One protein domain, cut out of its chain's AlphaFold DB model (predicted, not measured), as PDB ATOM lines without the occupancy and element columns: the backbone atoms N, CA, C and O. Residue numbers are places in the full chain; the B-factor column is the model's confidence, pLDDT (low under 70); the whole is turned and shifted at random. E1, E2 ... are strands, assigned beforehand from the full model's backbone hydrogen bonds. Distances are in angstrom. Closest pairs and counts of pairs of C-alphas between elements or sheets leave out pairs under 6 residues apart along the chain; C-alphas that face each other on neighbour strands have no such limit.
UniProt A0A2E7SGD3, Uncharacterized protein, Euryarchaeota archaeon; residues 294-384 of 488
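This is residues 294 to 384 of the 488 residues of an uncharacterized protein of Euryarchaeota archaeon (UniProt A0A2E7SGD3). This is a small, uneven sandwich: a twisted sheet of four strands, E3, E2, E5 and E6, is partly covered on one face by the two-stranded sheet of E1 and E4. The last strand, E7, packs beside E6 with a few residues, and two long loops, residues 338 to 349 and 363 to 376, extend at one end. The printed part has 91 residues with seven named strands, E1 to E7 in chain order, and no named helix; the class is all strand, though only 40 residues are in named elements. Both sheets are antiparallel, the larger in the order E3, E2, E5, E6. The whole is compact, with a radius of gyration of the C-alphas of 13.6 A and spans of 39 by 28 by 21 A.

E1, residues 294 to 296, is antiparallel to E4, residues 332 to 337; N 294 and O 334 are 2.9 A apart, within hydrogen-bond range. E2, residues 307 to 312, forms a hairpin with E3, residues 318 to 324, with N 312 and O 318 at 2.8 A. E5, residues 350 to 354, is antiparallel to E2, with N 309 and O 353 at 2.9 A. E5 also forms a hairpin with E6, residues 358 to 362, with N 354 and O 358 at 2.9 A. E3 and E6 are the edge strands. The two sheets form a sandwich, two sheets face to face: the facing parts are 9.1 A centre to centre, and the strands of one stand at 31 degrees to those of the other. The closest C-alphas of E3 and E4 are those of Leu 320 and Phe 334, 6.2 A apart. E7, residues 377 to 384, pairs with no named strand; its closest C-alpha to E6 is that of Tyr 380, 6.1 A from that of His 362. E1 and E7 are near each other, with 6 pairs of C-alphas within 10 A, while E4 and E7 are apart.

E1 begins at C-alpha 294 (-10.374, 5.394, -14.094) and is 6.3 A long. E2 is 17.1 A, E3 18.9 A and E4 16.3 A long. E5 begins at C-alpha 350 (-9.686, 6.740, -4.268) and is 12.9 A long; E6 is 13.0 A. E7, 23.1 A, ends at C-alpha 384 (-19.980, 21.498, -3.720).

The C-alphas farthest apart, those of Glu 327 and Gly 370, are 40.9 A apart. The printed part has no cut. The links E4 to E5 and E6 to E7 are long. Mean pLDDT of the printed part is 75.8; 26 residues are under 70, among them 337 to 346 and 365 to 377.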
ATOM      1  N   PHE A 294      -9.844   4.252 -14.836       86.88
ATOM      2  CA  PHE A 294     -10.374   5.394 -14.094       86.88
ATOM      3  C   PHE A 294     -10.306   6.636 -14.984       86.88
ATOM      4  O   PHE A 294      -9.218   7.141 -15.253       86.88
ATOM      5  N   THR A 295     -11.446   7.140 -15.441       89.81
ATOM      6  CA  THR A 295     -11.539   8.400 -16.187       89.81
ATOM      7  C   THR A 295     -11.800   9.534 -15.207       89.81
ATOM      8  O   THR A 295     -12.907   9.648 -14.696       89.81
ATOM      9  N   PHE A 296     -10.795  10.364 -14.931       90.94
ATOM     10  CA  PHE A 296     -10.979  11.621 -14.202       90.94
ATOM     11  C   PHE A 296     -11.625  12.661 -15.121       90.94
ATOM     12  O   PHE A 296     -11.190  12.826 -16.265       90.94
ATOM     13  N   ILE A 297     -12.622  13.378 -14.614       90.50
ATOM     14  CA  ILE A 297     -13.361  14.411 -15.339       90.50
ATOM     15  C   ILE A 297     -13.020  15.761 -14.689       90.50
ATOM     16  O   ILE A 297     -13.402  15.971 -13.543       90.50
ATOM     17  N   PRO A 298     -12.298  16.667 -15.377       86.06
ATOM     18  CA  PRO A 298     -12.092  18.030 -14.892       86.06
ATOM     19  C   PRO A 298     -13.433  18.749 -14.693       86.06
ATOM     20  O   PRO A 298     -14.239  18.796 -15.626       86.06
ATOM     21  N   GLY A 299     -13.656  19.292 -13.498       78.81
ATOM     22  CA  GLY A 299     -14.844  20.050 -13.127       78.81
ATOM     23  C   GLY A 299     -14.658  21.555 -13.324       78.81
ATOM     24  O   GLY A 299     -13.974  22.014 -14.246       78.81
ATOM     25  N   SER A 300     -15.315  22.333 -12.464       71.00
ATOM     26  CA  SER A 300     -15.360  23.799 -12.539       71.00
ATOM     27  C   SER A 300     -14.208  24.521 -11.813       71.00
ATOM     28  O   SER A 300     -13.887  25.653 -12.186       71.00
ATOM     29  N   ASP A 301     -13.561  23.871 -10.839       74.88
ATOM     30  CA  ASP A 301     -12.463  24.428 -10.026       74.88
ATOM     31  C   ASP A 301     -11.050  24.083 -10.555       74.88
ATOM     32  O   ASP A 301     -10.056  24.661 -10.104       74.88
ATOM     33  N   GLU A 302     -10.913  23.135 -11.486       82.50
ATOM     34  CA  GLU A 302      -9.629  22.780 -12.106       82.50
ATOM     35  C   GLU A 302      -9.182  23.795 -13.171       82.50
ATOM     36  O   GLU A 302      -9.987  24.346 -13.926       82.50
ATOM     37  N   SER A 303      -7.865  23.995 -13.315       83.56
ATOM     38  CA  SER A 303      -7.305  24.879 -14.338       83.56
ATOM     39  C   SER A 303      -6.371  24.173 -15.328       83.56
ATOM     40  O   SER A 303      -5.759  23.134 -15.071       83.56
ATOM     41  N   VAL A 304      -6.246  24.761 -16.520       85.31
ATOM     42  CA  VAL A 304      -5.366  24.250 -17.578       85.31
ATOM     43  C   VAL A 304      -3.910  24.259 -17.097       85.31
ATOM     44  O   VAL A 304      -3.398  25.297 -16.673       85.31
ATOM     45  N   ASN A 305      -3.208  23.142 -17.300       86.69
ATOM     46  CA  ASN A 305      -1.892  22.785 -16.747       86.69
ATOM     47  C   ASN A 305      -1.871  22.271 -15.293       86.69
ATOM     48  O   ASN A 305      -0.779  21.930 -14.825       86.69
ATOM     49  N   ASP A 306      -3.002  22.137 -14.591       89.00
ATOM     50  CA  ASP A 306      -2.989  21.446 -13.298       89.00
ATOM     51  C   ASP A 306      -2.689  19.953 -13.473       89.00
ATOM     52  O   ASP A 306      -3.085  19.301 -14.446       89.00
ATOM     53  N   SER A 307      -1.903  19.420 -12.537       90.81
ATOM     54  CA  SER A 307      -1.454  18.031 -12.543       90.81
ATOM     55  C   SER A 307      -2.307  17.189 -11.604       90.81
ATOM     56  O   SER A 307      -2.271  17.411 -10.392       90.81
ATOM     57  N   VAL A 308      -2.998  16.197 -12.155       91.50
ATOM     58  CA  VAL A 308      -3.889  15.279 -11.437       91.50
ATOM     59  C   VAL A 308      -3.168  13.952 -11.221       91.50
ATOM     60  O   VAL A 308      -2.630  13.379 -12.172       91.50
ATOM     61  N   SER A 309      -3.138  13.463  -9.981       90.44
ATOM     62  CA  SER A 309      -2.446  12.226  -9.588       90.44
ATOM     63  C   SER A 309      -3.384  11.293  -8.824       90.44
ATOM     64  O   SER A 309      -3.878  11.667  -7.765       90.44
ATOM     65  N   LEU A 310      -3.614  10.077  -9.335       89.06
ATOM     66  CA  LEU A 310      -4.630   9.151  -8.806       89.06
ATOM     67  C   LEU A 310      -3.997   7.964  -8.056       89.06
ATOM     68  O   LEU A 310      -3.085   7.298  -8.566       89.06
ATOM     69  N   TYR A 311      -4.501   7.693  -6.847       87.50
ATOM     70  CA  TYR A 311      -4.046   6.629  -5.949       87.50
ATOM     71  C   TYR A 311      -5.194   5.712  -5.503       87.50
ATOM     72  O   TYR A 311      -6.241   6.176  -5.053       87.50
ATOM     73  N   LEU A 312      -4.949   4.401  -5.547       82.69
ATOM     74  CA  LEU A 312      -5.849   3.351  -5.066       82.69
ATOM     75  C   LEU A 312      -5.392   2.880  -3.680       82.69
ATOM     76  O   LEU A 312      -4.409   2.144  -3.540       82.69
ATOM     77  N   ILE A 313      -6.087   3.340  -2.642       76.56
ATOM     78  CA  ILE A 313      -5.636   3.246  -1.246       76.56
ATOM     79  C   ILE A 313      -5.648   1.798  -0.747       76.56
ATOM     80  O   ILE A 313      -4.626   1.290  -0.279       76.56
ATOM     81  N   GLU A 314      -6.765   1.099  -0.957       72.19
ATOM     82  CA  GLU A 314      -6.964  -0.312  -0.586       72.19
ATOM     83  C   GLU A 314      -5.985  -1.274  -1.287       72.19
ATOM     84  O   GLU A 314      -5.748  -2.385  -0.813       72.19
ATOM     85  N   GLN A 315      -5.364  -0.832  -2.386       70.50
ATOM     86  CA  GLN A 315      -4.334  -1.549  -3.142       70.50
ATOM     87  C   GLN A 315      -2.917  -1.117  -2.713       70.50
ATOM     88  O   GLN A 315      -2.030  -0.902  -3.535       70.50
ATOM     89  N   ASN A 316      -2.695  -0.979  -1.398       69.88
ATOM     90  CA  ASN A 316      -1.439  -0.526  -0.776       69.88
ATOM     91  C   ASN A 316      -0.964   0.874  -1.229       69.88
ATOM     92  O   ASN A 316       0.240   1.104  -1.355       69.88
ATOM     93  N   ASN A 317      -1.886   1.821  -1.446       70.75
ATOM     94  CA  ASN A 317      -1.611   3.125  -2.074       70.75
ATOM     95  C   ASN A 317      -0.998   3.009  -3.488       70.75
ATOM     96  O   ASN A 317      -0.083   3.763  -3.831       70.75
ATOM     97  N   LEU A 318      -1.493   2.078  -4.315       76.69
ATOM     98  CA  LEU A 318      -1.101   1.941  -5.722       76.69
ATOM     99  C   LEU A 318      -1.314   3.272  -6.460       76.69
ATOM    100  O   LEU A 318      -2.435   3.730  -6.660       76.69
ATOM    101  N   PHE A 319      -0.208   3.883  -6.871       81.94
ATOM    102  CA  PHE A 319      -0.169   5.086  -7.691       81.94
ATOM    103  C   PHE A 319      -0.304   4.725  -9.174       81.94
ATOM    104  O   PHE A 319       0.602   4.101  -9.736       81.94
ATOM    105  N   LEU A 320      -1.403   5.135  -9.813       79.94
ATOM    106  CA  LEU A 320      -1.622   4.878 -11.241       79.94
ATOM    107  C   LEU A 320      -0.667   5.740 -12.082       79.94
ATOM    108  O   LEU A 320       0.195   5.229 -12.807       79.94
ATOM    109  N   GLY A 321      -0.728   7.057 -11.892       81.12
ATOM    110  CA  GLY A 321       0.159   8.018 -12.537       81.12
ATOM    111  C   GLY A 321      -0.228   9.463 -12.240       81.12
ATOM    112  O   GLY A 321      -1.195   9.719 -11.525       81.12
ATOM    113  N   THR A 322       0.526  10.391 -12.827       86.69
ATOM    114  CA  THR A 322       0.199  11.820 -12.881       86.69
ATOM    115  C   THR A 322      -0.033  12.204 -14.336       86.69
ATOM    116  O   THR A 322       0.787  11.870 -15.192       86.69
ATOM    117  N   GLN A 323      -1.120  12.916 -14.609       89.31
ATOM    118  CA  GLN A 323      -1.424  13.514 -15.910       89.31
ATOM    119  C   GLN A 323      -1.668  15.020 -15.745       89.31
ATOM    120  O   GLN A 323      -1.679  15.529 -14.625       89.31
ATOM    121  N   THR A 324      -1.807  15.750 -16.850       89.88
ATOM    122  CA  THR A 324      -1.952  17.212 -16.843       89.88
ATOM    123  C   THR A 324      -3.130  17.625 -17.712       89.88
ATOM    124  O   THR A 324      -3.241  17.160 -18.845       89.88
ATOM    125  N   ILE A 325      -3.985  18.501 -17.183       89.88
ATOM    126  CA  ILE A 325      -5.197  18.978 -17.857       89.88
ATOM    127  C   ILE A 325      -4.816  19.871 -19.047       89.88
ATOM    128  O   ILE A 325      -4.001  20.792 -18.915       89.88
ATOM    129  N   ASP A 326      -5.385  19.577 -20.219       88.12
ATOM    130  CA  ASP A 326      -5.089  20.262 -21.480       88.12
ATOM    131  C   ASP A 326      -5.985  21.492 -21.726       88.12
ATOM    132  O   ASP A 326      -6.923  21.762 -20.980       88.12
ATOM    133  N   GLU A 327      -5.713  22.254 -22.794       87.81
ATOM    134  CA  GLU A 327      -6.484  23.466 -23.145       87.81
ATOM    135  C   GLU A 327      -7.974  23.197 -23.464       87.81
ATOM    136  O   GLU A 327      -8.734  24.150 -23.629       87.81
ATOM    137  N   ASN A 328      -8.396  21.929 -23.557       88.56
ATOM    138  CA  ASN A 328      -9.767  21.518 -23.864       88.56
ATOM    139  C   ASN A 328     -10.513  20.910 -22.657       88.56
ATOM    140  O   ASN A 328     -11.649  20.475 -22.839       88.56
ATOM    141  N   MET A 329      -9.899  20.856 -21.463       85.31
ATOM    142  CA  MET A 329     -10.420  20.136 -20.283       85.31
ATOM    143  C   MET A 329     -10.717  18.650 -20.579       85.31
ATOM    144  O   MET A 329     -11.711  18.087 -20.123       85.31
ATOM    145  N   THR A 330      -9.872  18.000 -21.387       88.19
ATOM    146  CA  THR A 330     -10.079  16.603 -21.802       88.19
ATOM    147  C   THR A 330     -10.012  15.651 -20.595       88.19
ATOM    148  O   THR A 330      -9.029  15.715 -19.852       88.19
ATOM    149  N   PRO A 331     -10.985  14.731 -20.413       90.31
ATOM    150  CA  PRO A 331     -10.937  13.721 -19.356       90.31
ATOM    151  C   PRO A 331      -9.655  12.877 -19.385       90.31
ATOM    152  O   PRO A 331      -9.184  12.464 -20.448       90.31
ATOM    153  N   LEU A 332      -9.089  12.618 -18.206       90.06
ATOM    154  CA  LEU A 332      -7.783  11.979 -18.035       90.06
ATOM    155  C   LEU A 332      -7.965  10.503 -17.665       90.06
ATOM    156  O   LEU A 332      -8.466  10.185 -16.588       90.06
ATOM    157  N   VAL A 333      -7.548   9.591 -18.546       87.56
ATOM    158  CA  VAL A 333      -7.729   8.141 -18.356       87.56
ATOM    159  C   VAL A 333      -6.516   7.539 -17.649       87.56
ATOM    160  O   VAL A 333      -5.400   7.588 -18.163       87.56
ATOM    161  N   PHE A 334      -6.727   6.965 -16.468       84.19
ATOM    162  CA  PHE A 334      -5.727   6.270 -15.663       84.19
ATOM    163  C   PHE A 334      -6.031   4.768 -15.645       84.19
ATOM    164  O   PHE A 334      -6.919   4.303 -14.927       84.19
ATOM    165  N   SER A 335      -5.284   3.993 -16.426       77.88
ATOM    166  CA  SER A 335      -5.429   2.537 -16.467       77.88
ATOM    167  C   SER A 335      -4.877   1.886 -15.187       77.88
ATOM    168  O   SER A 335      -3.753   2.162 -14.759       77.88
ATOM    169  N   ALA A 336      -5.673   1.012 -14.575       75.00
ATOM    170  CA  ALA A 336      -5.368   0.256 -13.370       75.00
ATOM    171  C   ALA A 336      -5.263  -1.239 -13.696       75.00
ATOM    172  O   ALA A 336      -6.196  -1.842 -14.222       75.00
ATOM    173  N   TYR A 337      -4.125  -1.835 -13.352       66.62
ATOM    174  CA  TYR A 337      -3.785  -3.225 -13.654       66.62
ATOM    175  C   TYR A 337      -3.703  -3.979 -12.334       66.62
ATOM    176  O   TYR A 337      -2.909  -3.612 -11.462       66.62
ATOM    177  N   THR A 338      -4.594  -4.949 -12.142       61.25
ATOM    178  CA  THR A 338      -4.623  -5.783 -10.939       61.25
ATOM    179  C   THR A 338      -5.457  -7.038 -11.164       61.25
ATOM    180  O   THR A 338      -6.584  -6.992 -11.656       61.25
ATOM    181  N   ASN A 339      -4.913  -8.170 -10.729       52.53
ATOM    182  CA  ASN A 339      -5.613  -9.448 -10.656       52.53
ATOM    183  C   ASN A 339      -6.292  -9.678  -9.285       52.53
ATOM    184  O   ASN A 339      -6.898 -10.727  -9.079       52.53
ATOM    185  N   SER A 340      -6.145  -8.750  -8.328       52.28
ATOM    186  CA  SER A 340      -6.455  -8.971  -6.909       52.28
ATOM    187  C   SER A 340      -7.216  -7.807  -6.260       52.28
ATOM    188  O   SER A 340      -6.744  -7.157  -5.324       52.28
ATOM    189  N   TRP A 341      -8.440  -7.559  -6.724       60.19
ATOM    190  CA  TRP A 341      -9.424  -6.804  -5.944       60.19
ATOM    191  C   TRP A 341      -9.858  -7.634  -4.709       60.19
ATOM    192  O   TRP A 341     -10.235  -8.800  -4.836       60.19
ATOM    193  N   ASN A 342      -9.725  -7.072  -3.499       52.97
ATOM    194  CA  ASN A 342      -9.786  -7.809  -2.223       52.97
ATOM    195  C   ASN A 342     -11.222  -8.192  -1.803       52.97
ATOM    196  O   ASN A 342     -11.838  -7.489  -1.003       52.97
ATOM    197  N   GLU A 343     -11.742  -9.314  -2.321       53.28
ATOM    198  CA  GLU A 343     -13.107  -9.873  -2.128       53.28
ATOM    199  C   GLU A 343     -14.269  -8.976  -2.616       53.28
ATOM    200  O   GLU A 343     -15.270  -9.484  -3.124       53.28
ATOM    201  N   ASN A 344     -14.112  -7.655  -2.540       53.03
ATOM    202  CA  ASN A 344     -14.893  -6.637  -3.230       53.03
ATOM    203  C   ASN A 344     -14.149  -6.267  -4.524       53.03
ATOM    204  O   ASN A 344     -12.948  -6.012  -4.486       53.03
ATOM    205  N   TYR A 345     -14.837  -6.254  -5.667       59.50
ATOM    206  CA  TYR A 345     -14.227  -6.319  -7.010       59.50
ATOM    207  C   TYR A 345     -13.731  -4.966  -7.580       59.50
ATOM    208  O   TYR A 345     -13.643  -4.808  -8.796       59.50
ATOM    209  N   CYS A 346     -13.485  -3.970  -6.726       68.50
ATOM    210  CA  CYS A 346     -13.126  -2.597  -7.090       68.50
ATOM    211  C   CYS A 346     -12.660  -1.804  -5.856       68.50
ATOM    212  O   CYS A 346     -12.778  -2.293  -4.731       68.50
ATOM    213  N   ALA A 347     -12.145  -0.588  -6.068       71.25
ATOM    214  CA  ALA A 347     -11.833   0.350  -4.991       71.25
ATOM    215  C   ALA A 347     -13.119   0.955  -4.392       71.25
ATOM    216  O   ALA A 347     -14.016   1.361  -5.125       71.25
ATOM    217  N   GLN A 348     -13.192   1.043  -3.065       74.19
ATOM    218  CA  GLN A 348     -14.229   1.772  -2.320       74.19
ATOM    219  C   GLN A 348     -13.779   3.189  -1.940       74.19
ATOM    220  O   GLN A 348     -14.590   3.996  -1.495       74.19
ATOM    221  N   GLU A 349     -12.491   3.489  -2.119       80.31
ATOM    222  CA  GLU A 349     -11.846   4.760  -1.799       80.31
ATOM    223  C   GLU A 349     -10.731   5.034  -2.819       80.31
ATOM    224  O   GLU A 349      -9.815   4.219  -2.995       80.31
ATOM    225  N   ILE A 350     -10.790   6.197  -3.471       86.00
ATOM    226  CA  ILE A 350      -9.686   6.740  -4.268       86.00
ATOM    227  C   ILE A 350      -9.206   8.048  -3.651       86.00
ATOM    228  O   ILE A 350      -9.991   8.807  -3.085       86.00
ATOM    229  N   ARG A 351      -7.911   8.334  -3.794       90.12
ATOM    230  CA  ARG A 351      -7.347   9.641  -3.450       90.12
ATOM    231  C   ARG A 351      -6.829  10.318  -4.705       90.12
ATOM    232  O   ARG A 351      -6.121   9.685  -5.497       90.12
ATOM    233  N   ILE A 352      -7.171  11.588  -4.860       89.56
ATOM    234  CA  ILE A 352      -6.767  12.414  -5.991       89.56
ATOM    235  C   ILE A 352      -5.950  13.582  -5.431       89.56
ATOM    236  O   ILE A 352      -6.417  14.325  -4.571       89.56
ATOM    237  N   ASP A 353      -4.708  13.716  -5.897       90.81
ATOM    238  CA  ASP A 353      -3.856  14.866  -5.588       90.81
ATOM    239  C   ASP A 353      -3.832  15.796  -6.817       90.81
ATOM    240  O   ASP A 353      -3.358  15.393  -7.887       90.81
ATOM    241  N   ILE A 354      -4.338  17.025  -6.671       89.00
ATOM    242  CA  ILE A 354      -4.458  18.039  -7.734       89.00
ATOM    243  C   ILE A 354      -3.607  19.261  -7.364       89.00
ATOM    244  O   ILE A 354      -3.720  19.813  -6.266       89.00
ATOM    245  N   THR A 355      -2.738  19.707  -8.278       85.88
ATOM    246  CA  THR A 355      -1.981  20.961  -8.086       85.88
ATOM    247  C   THR A 355      -2.942  22.139  -7.898       85.88
ATOM    248  O   THR A 355      -3.935  22.258  -8.596       85.88
ATOM    249  N   GLY A 356      -2.651  23.011  -6.929       69.81
ATOM    250  CA  GLY A 356      -3.479  24.180  -6.610       69.81
ATOM    251  C   GLY A 356      -4.535  23.905  -5.538       69.81
ATOM    252  O   GLY A 356      -4.595  24.668  -4.575       69.81
ATOM    253  N   GLN A 357      -5.285  22.807  -5.659       78.31
ATOM    254  CA  GLN A 357      -6.345  22.433  -4.714       78.31
ATOM    255  C   GLN A 357      -5.804  21.651  -3.499       78.31
ATOM    256  O   GLN A 357      -5.991  22.080  -2.360       78.31
ATOM    257  N   GLY A 358      -5.062  20.553  -3.715       81.94
ATOM    258  CA  GLY A 358      -4.490  19.744  -2.632       81.94
ATOM    259  C   GLY A 358      -4.593  18.231  -2.841       81.94
ATOM    260  O   GLY A 358      -4.175  17.707  -3.869       81.94
ATOM    261  N   THR A 359      -5.083  17.536  -1.814       84.44
ATOM    262  CA  THR A 359      -5.215  16.074  -1.734       84.44
ATOM    263  C   THR A 359      -6.562  15.763  -1.104       84.44
ATOM    264  O   THR A 359      -6.727  16.027   0.088       84.44
ATOM    265  N   ASP A 360      -7.465  15.149  -1.865       84.06
ATOM    266  CA  ASP A 360      -8.796  14.780  -1.383       84.06
ATOM    267  C   ASP A 360      -9.170  13.320  -1.655       84.06
ATOM    268  O   ASP A 360      -8.516  12.594  -2.413       84.06
ATOM    269  N   TRP A 361     -10.185  12.869  -0.917       84.12
ATOM    270  CA  TRP A 361     -10.572  11.468  -0.762       84.12
ATOM    271  C   TRP A 361     -12.009  11.293  -1.242       84.12
ATOM    272  O   TRP A 361     -12.937  11.843  -0.653       84.12
ATOM    273  N   HIS A 362     -12.187  10.519  -2.310       83.31
ATOM    274  CA  HIS A 362     -13.475  10.356  -2.971       83.31
ATOM    275  C   HIS A 362     -13.986   8.926  -2.828       83.31
ATOM    276  O   HIS A 362     -13.244   7.945  -2.964       83.31
ATOM    277  N   TYR A 363     -15.291   8.825  -2.603       77.69
ATOM    278  CA  TYR A 363     -16.011   7.578  -2.389       77.69
ATOM    279  C   TYR A 363     -17.048   7.386  -3.511       77.69
ATOM    280  O   TYR A 363     -17.607   8.373  -3.997       77.69
ATOM    281  N   PRO A 364     -17.310   6.145  -3.959       73.19
ATOM    282  CA  PRO A 364     -18.328   5.878  -4.965       73.19
ATOM    283  C   PRO A 364     -19.723   6.043  -4.350       73.19
ATOM    284  O   PRO A 364     -19.921   5.806  -3.156       73.19
ATOM    285  N   HIS A 365     -20.715   6.420  -5.157       64.88
ATOM    286  CA  HIS A 365     -22.052   6.696  -4.629       64.88
ATOM    287  C   HIS A 365     -22.742   5.442  -4.044       64.88
ATOM    288  O   HIS A 365     -23.071   4.482  -4.750       64.88
ATOM    289  N   TYR A 366     -23.001   5.453  -2.732       60.53
ATOM    290  CA  TYR A 366     -23.632   4.341  -2.018       60.53
ATOM    291  C   TYR A 366     -25.164   4.406  -2.098       60.53
ATOM    292  O   TYR A 366     -25.820   4.962  -1.221       60.53
ATOM    293  N   ASN A 367     -25.764   3.707  -3.069       47.31
ATOM    294  CA  ASN A 367     -27.232   3.579  -3.206       47.31
ATOM    295  C   ASN A 367     -27.937   2.869  -2.019       47.31
ATOM    296  O   ASN A 367     -29.139   2.600  -2.082       47.31
ATOM    297  N   ARG A 368     -27.208   2.503  -0.953       44.31
ATOM    298  CA  ARG A 368     -27.741   2.179   0.379       44.31
ATOM    299  C   ARG A 368     -26.634   2.075   1.422       44.31
ATOM    300  O   ARG A 368     -25.559   1.549   1.148       44.31
ATOM    301  N   TRP A 369     -26.977   2.408   2.664       37.78
ATOM    302  CA  TRP A 369     -26.200   2.033   3.845       37.78
ATOM    303  C   TRP A 369     -26.010   0.501   3.902       37.78
ATOM    304  O   TRP A 369     -26.958  -0.234   4.184       37.78
ATOM    305  N   GLY A 370     -24.782   0.020   3.671       44.53
ATOM    306  CA  GLY A 370     -24.349  -1.327   4.075       44.53
ATOM    307  C   GLY A 370     -24.055  -2.375   2.991       44.53
ATOM    308  O   GLY A 370     -23.860  -3.527   3.364       44.53
ATOM    309  N   ASN A 371     -23.993  -2.034   1.698       45.44
ATOM    310  CA  ASN A 371     -23.379  -2.901   0.673       45.44
ATOM    311  C   ASN A 371     -22.542  -2.055  -0.305       45.44
ATOM    312  O   ASN A 371     -23.066  -1.046  -0.783       45.44
ATOM    313  N   PRO A 372     -21.304  -2.457  -0.658       50.28
ATOM    314  CA  PRO A 372     -20.581  -1.832  -1.763       50.28
ATOM    315  C   PRO A 372     -21.325  -2.088  -3.092       50.28
ATOM    316  O   PRO A 372     -21.960  -3.142  -3.234       50.28
ATOM    317  N   PRO A 373     -21.297  -1.156  -4.066       55.50
ATOM    318  CA  PRO A 373     -22.008  -1.350  -5.328       55.50
ATOM    319  C   PRO A 373     -21.351  -2.429  -6.213       55.50
ATOM    320  O   PRO A 373     -20.223  -2.858  -5.981       55.50
ATOM    321  N   ASN A 374     -22.064  -2.890  -7.249       56.88
ATOM    322  CA  ASN A 374     -21.486  -3.822  -8.224       56.88
ATOM    323  C   ASN A 374     -20.426  -3.101  -9.070       56.88
ATOM    324  O   ASN A 374     -20.687  -2.027  -9.598       56.88
ATOM    325  N   CYS A 375     -19.266  -3.730  -9.253       63.38
ATOM    326  CA  CYS A 375     -18.057  -3.058  -9.731       63.38
ATOM    327  C   CYS A 375     -17.840  -2.801 -11.242       63.38
ATOM    328  O   CYS A 375     -16.884  -2.087 -11.519       63.38
ATOM    329  N   PRO A 376     -18.598  -3.308 -12.246       60.53
ATOM    330  CA  PRO A 376     -18.191  -3.114 -13.648       60.53
ATOM    331  C   PRO A 376     -18.299  -1.656 -14.129       60.53
ATOM    332  O   PRO A 376     -17.679  -1.302 -15.131       60.53
ATOM    333  N   GLN A 377     -19.090  -0.827 -13.433       69.25
ATOM    334  CA  GLN A 377     -19.205   0.618 -13.638       69.25
ATOM    335  C   GLN A 377     -19.458   1.299 -12.283       69.25
ATOM    336  O   GLN A 377     -20.387   0.905 -11.574       69.25
ATOM    337  N   MET A 378     -18.667   2.311 -11.924       77.19
ATOM    338  CA  MET A 378     -18.889   3.163 -10.745       77.19
ATOM    339  C   MET A 378     -18.527   4.615 -11.043       77.19
ATOM    340  O   MET A 378     -17.581   4.861 -11.782       77.19
ATOM    341  N   SER A 379     -19.203   5.554 -10.388       81.50
ATOM    342  CA  SER A 379     -18.853   6.976 -10.423       81.50
ATOM    343  C   SER A 379     -18.555   7.469  -9.004       81.50
ATOM    344  O   SER A 379     -19.268   7.138  -8.049       81.50
ATOM    345  N   TYR A 380     -17.472   8.228  -8.887       82.62
ATOM    346  CA  TYR A 380     -17.031   8.956  -7.705       82.62
ATOM    347  C   TYR A 380     -17.393  10.419  -7.913       82.62
ATOM    348  O   TYR A 380     -17.281  10.930  -9.030       82.62
ATOM    349  N   TYR A 381     -17.792  11.091  -6.842       78.12
ATOM    350  CA  TYR A 381     -18.304  12.451  -6.921       78.12
ATOM    351  C   TYR A 381     -17.501  13.405  -6.036       78.12
ATOM    352  O   TYR A 381     -16.852  12.996  -5.066       78.12
ATOM    353  N   SER A 382     -17.549  14.682  -6.393       74.25
ATOM    354  CA  SER A 382     -17.230  15.796  -5.509       74.25
ATOM    355  C   SER A 382     -18.535  16.429  -5.017       74.25
ATOM    356  O   SER A 382     -19.567  16.330  -5.683       74.25
ATOM    357  N   HIS A 383     -18.502  17.047  -3.839       71.44
ATOM    358  CA  HIS A 383     -19.651  17.710  -3.224       71.44
ATOM    359  C   HIS A 383     -19.349  19.200  -3.080       71.44
ATOM    360  O   HIS A 383     -18.420  19.567  -2.360       71.44
ATOM    361  N   TYR A 384     -20.147  20.045  -3.731       68.75
ATOM    362  CA  TYR A 384     -19.980  21.498  -3.720       68.75
ATOM    363  C   TYR A 384     -21.212  22.176  -3.114       68.75
ATOM    364  O   TYR A 384     -22.344  21.862  -3.485       68.75
TER     365      TYR A 384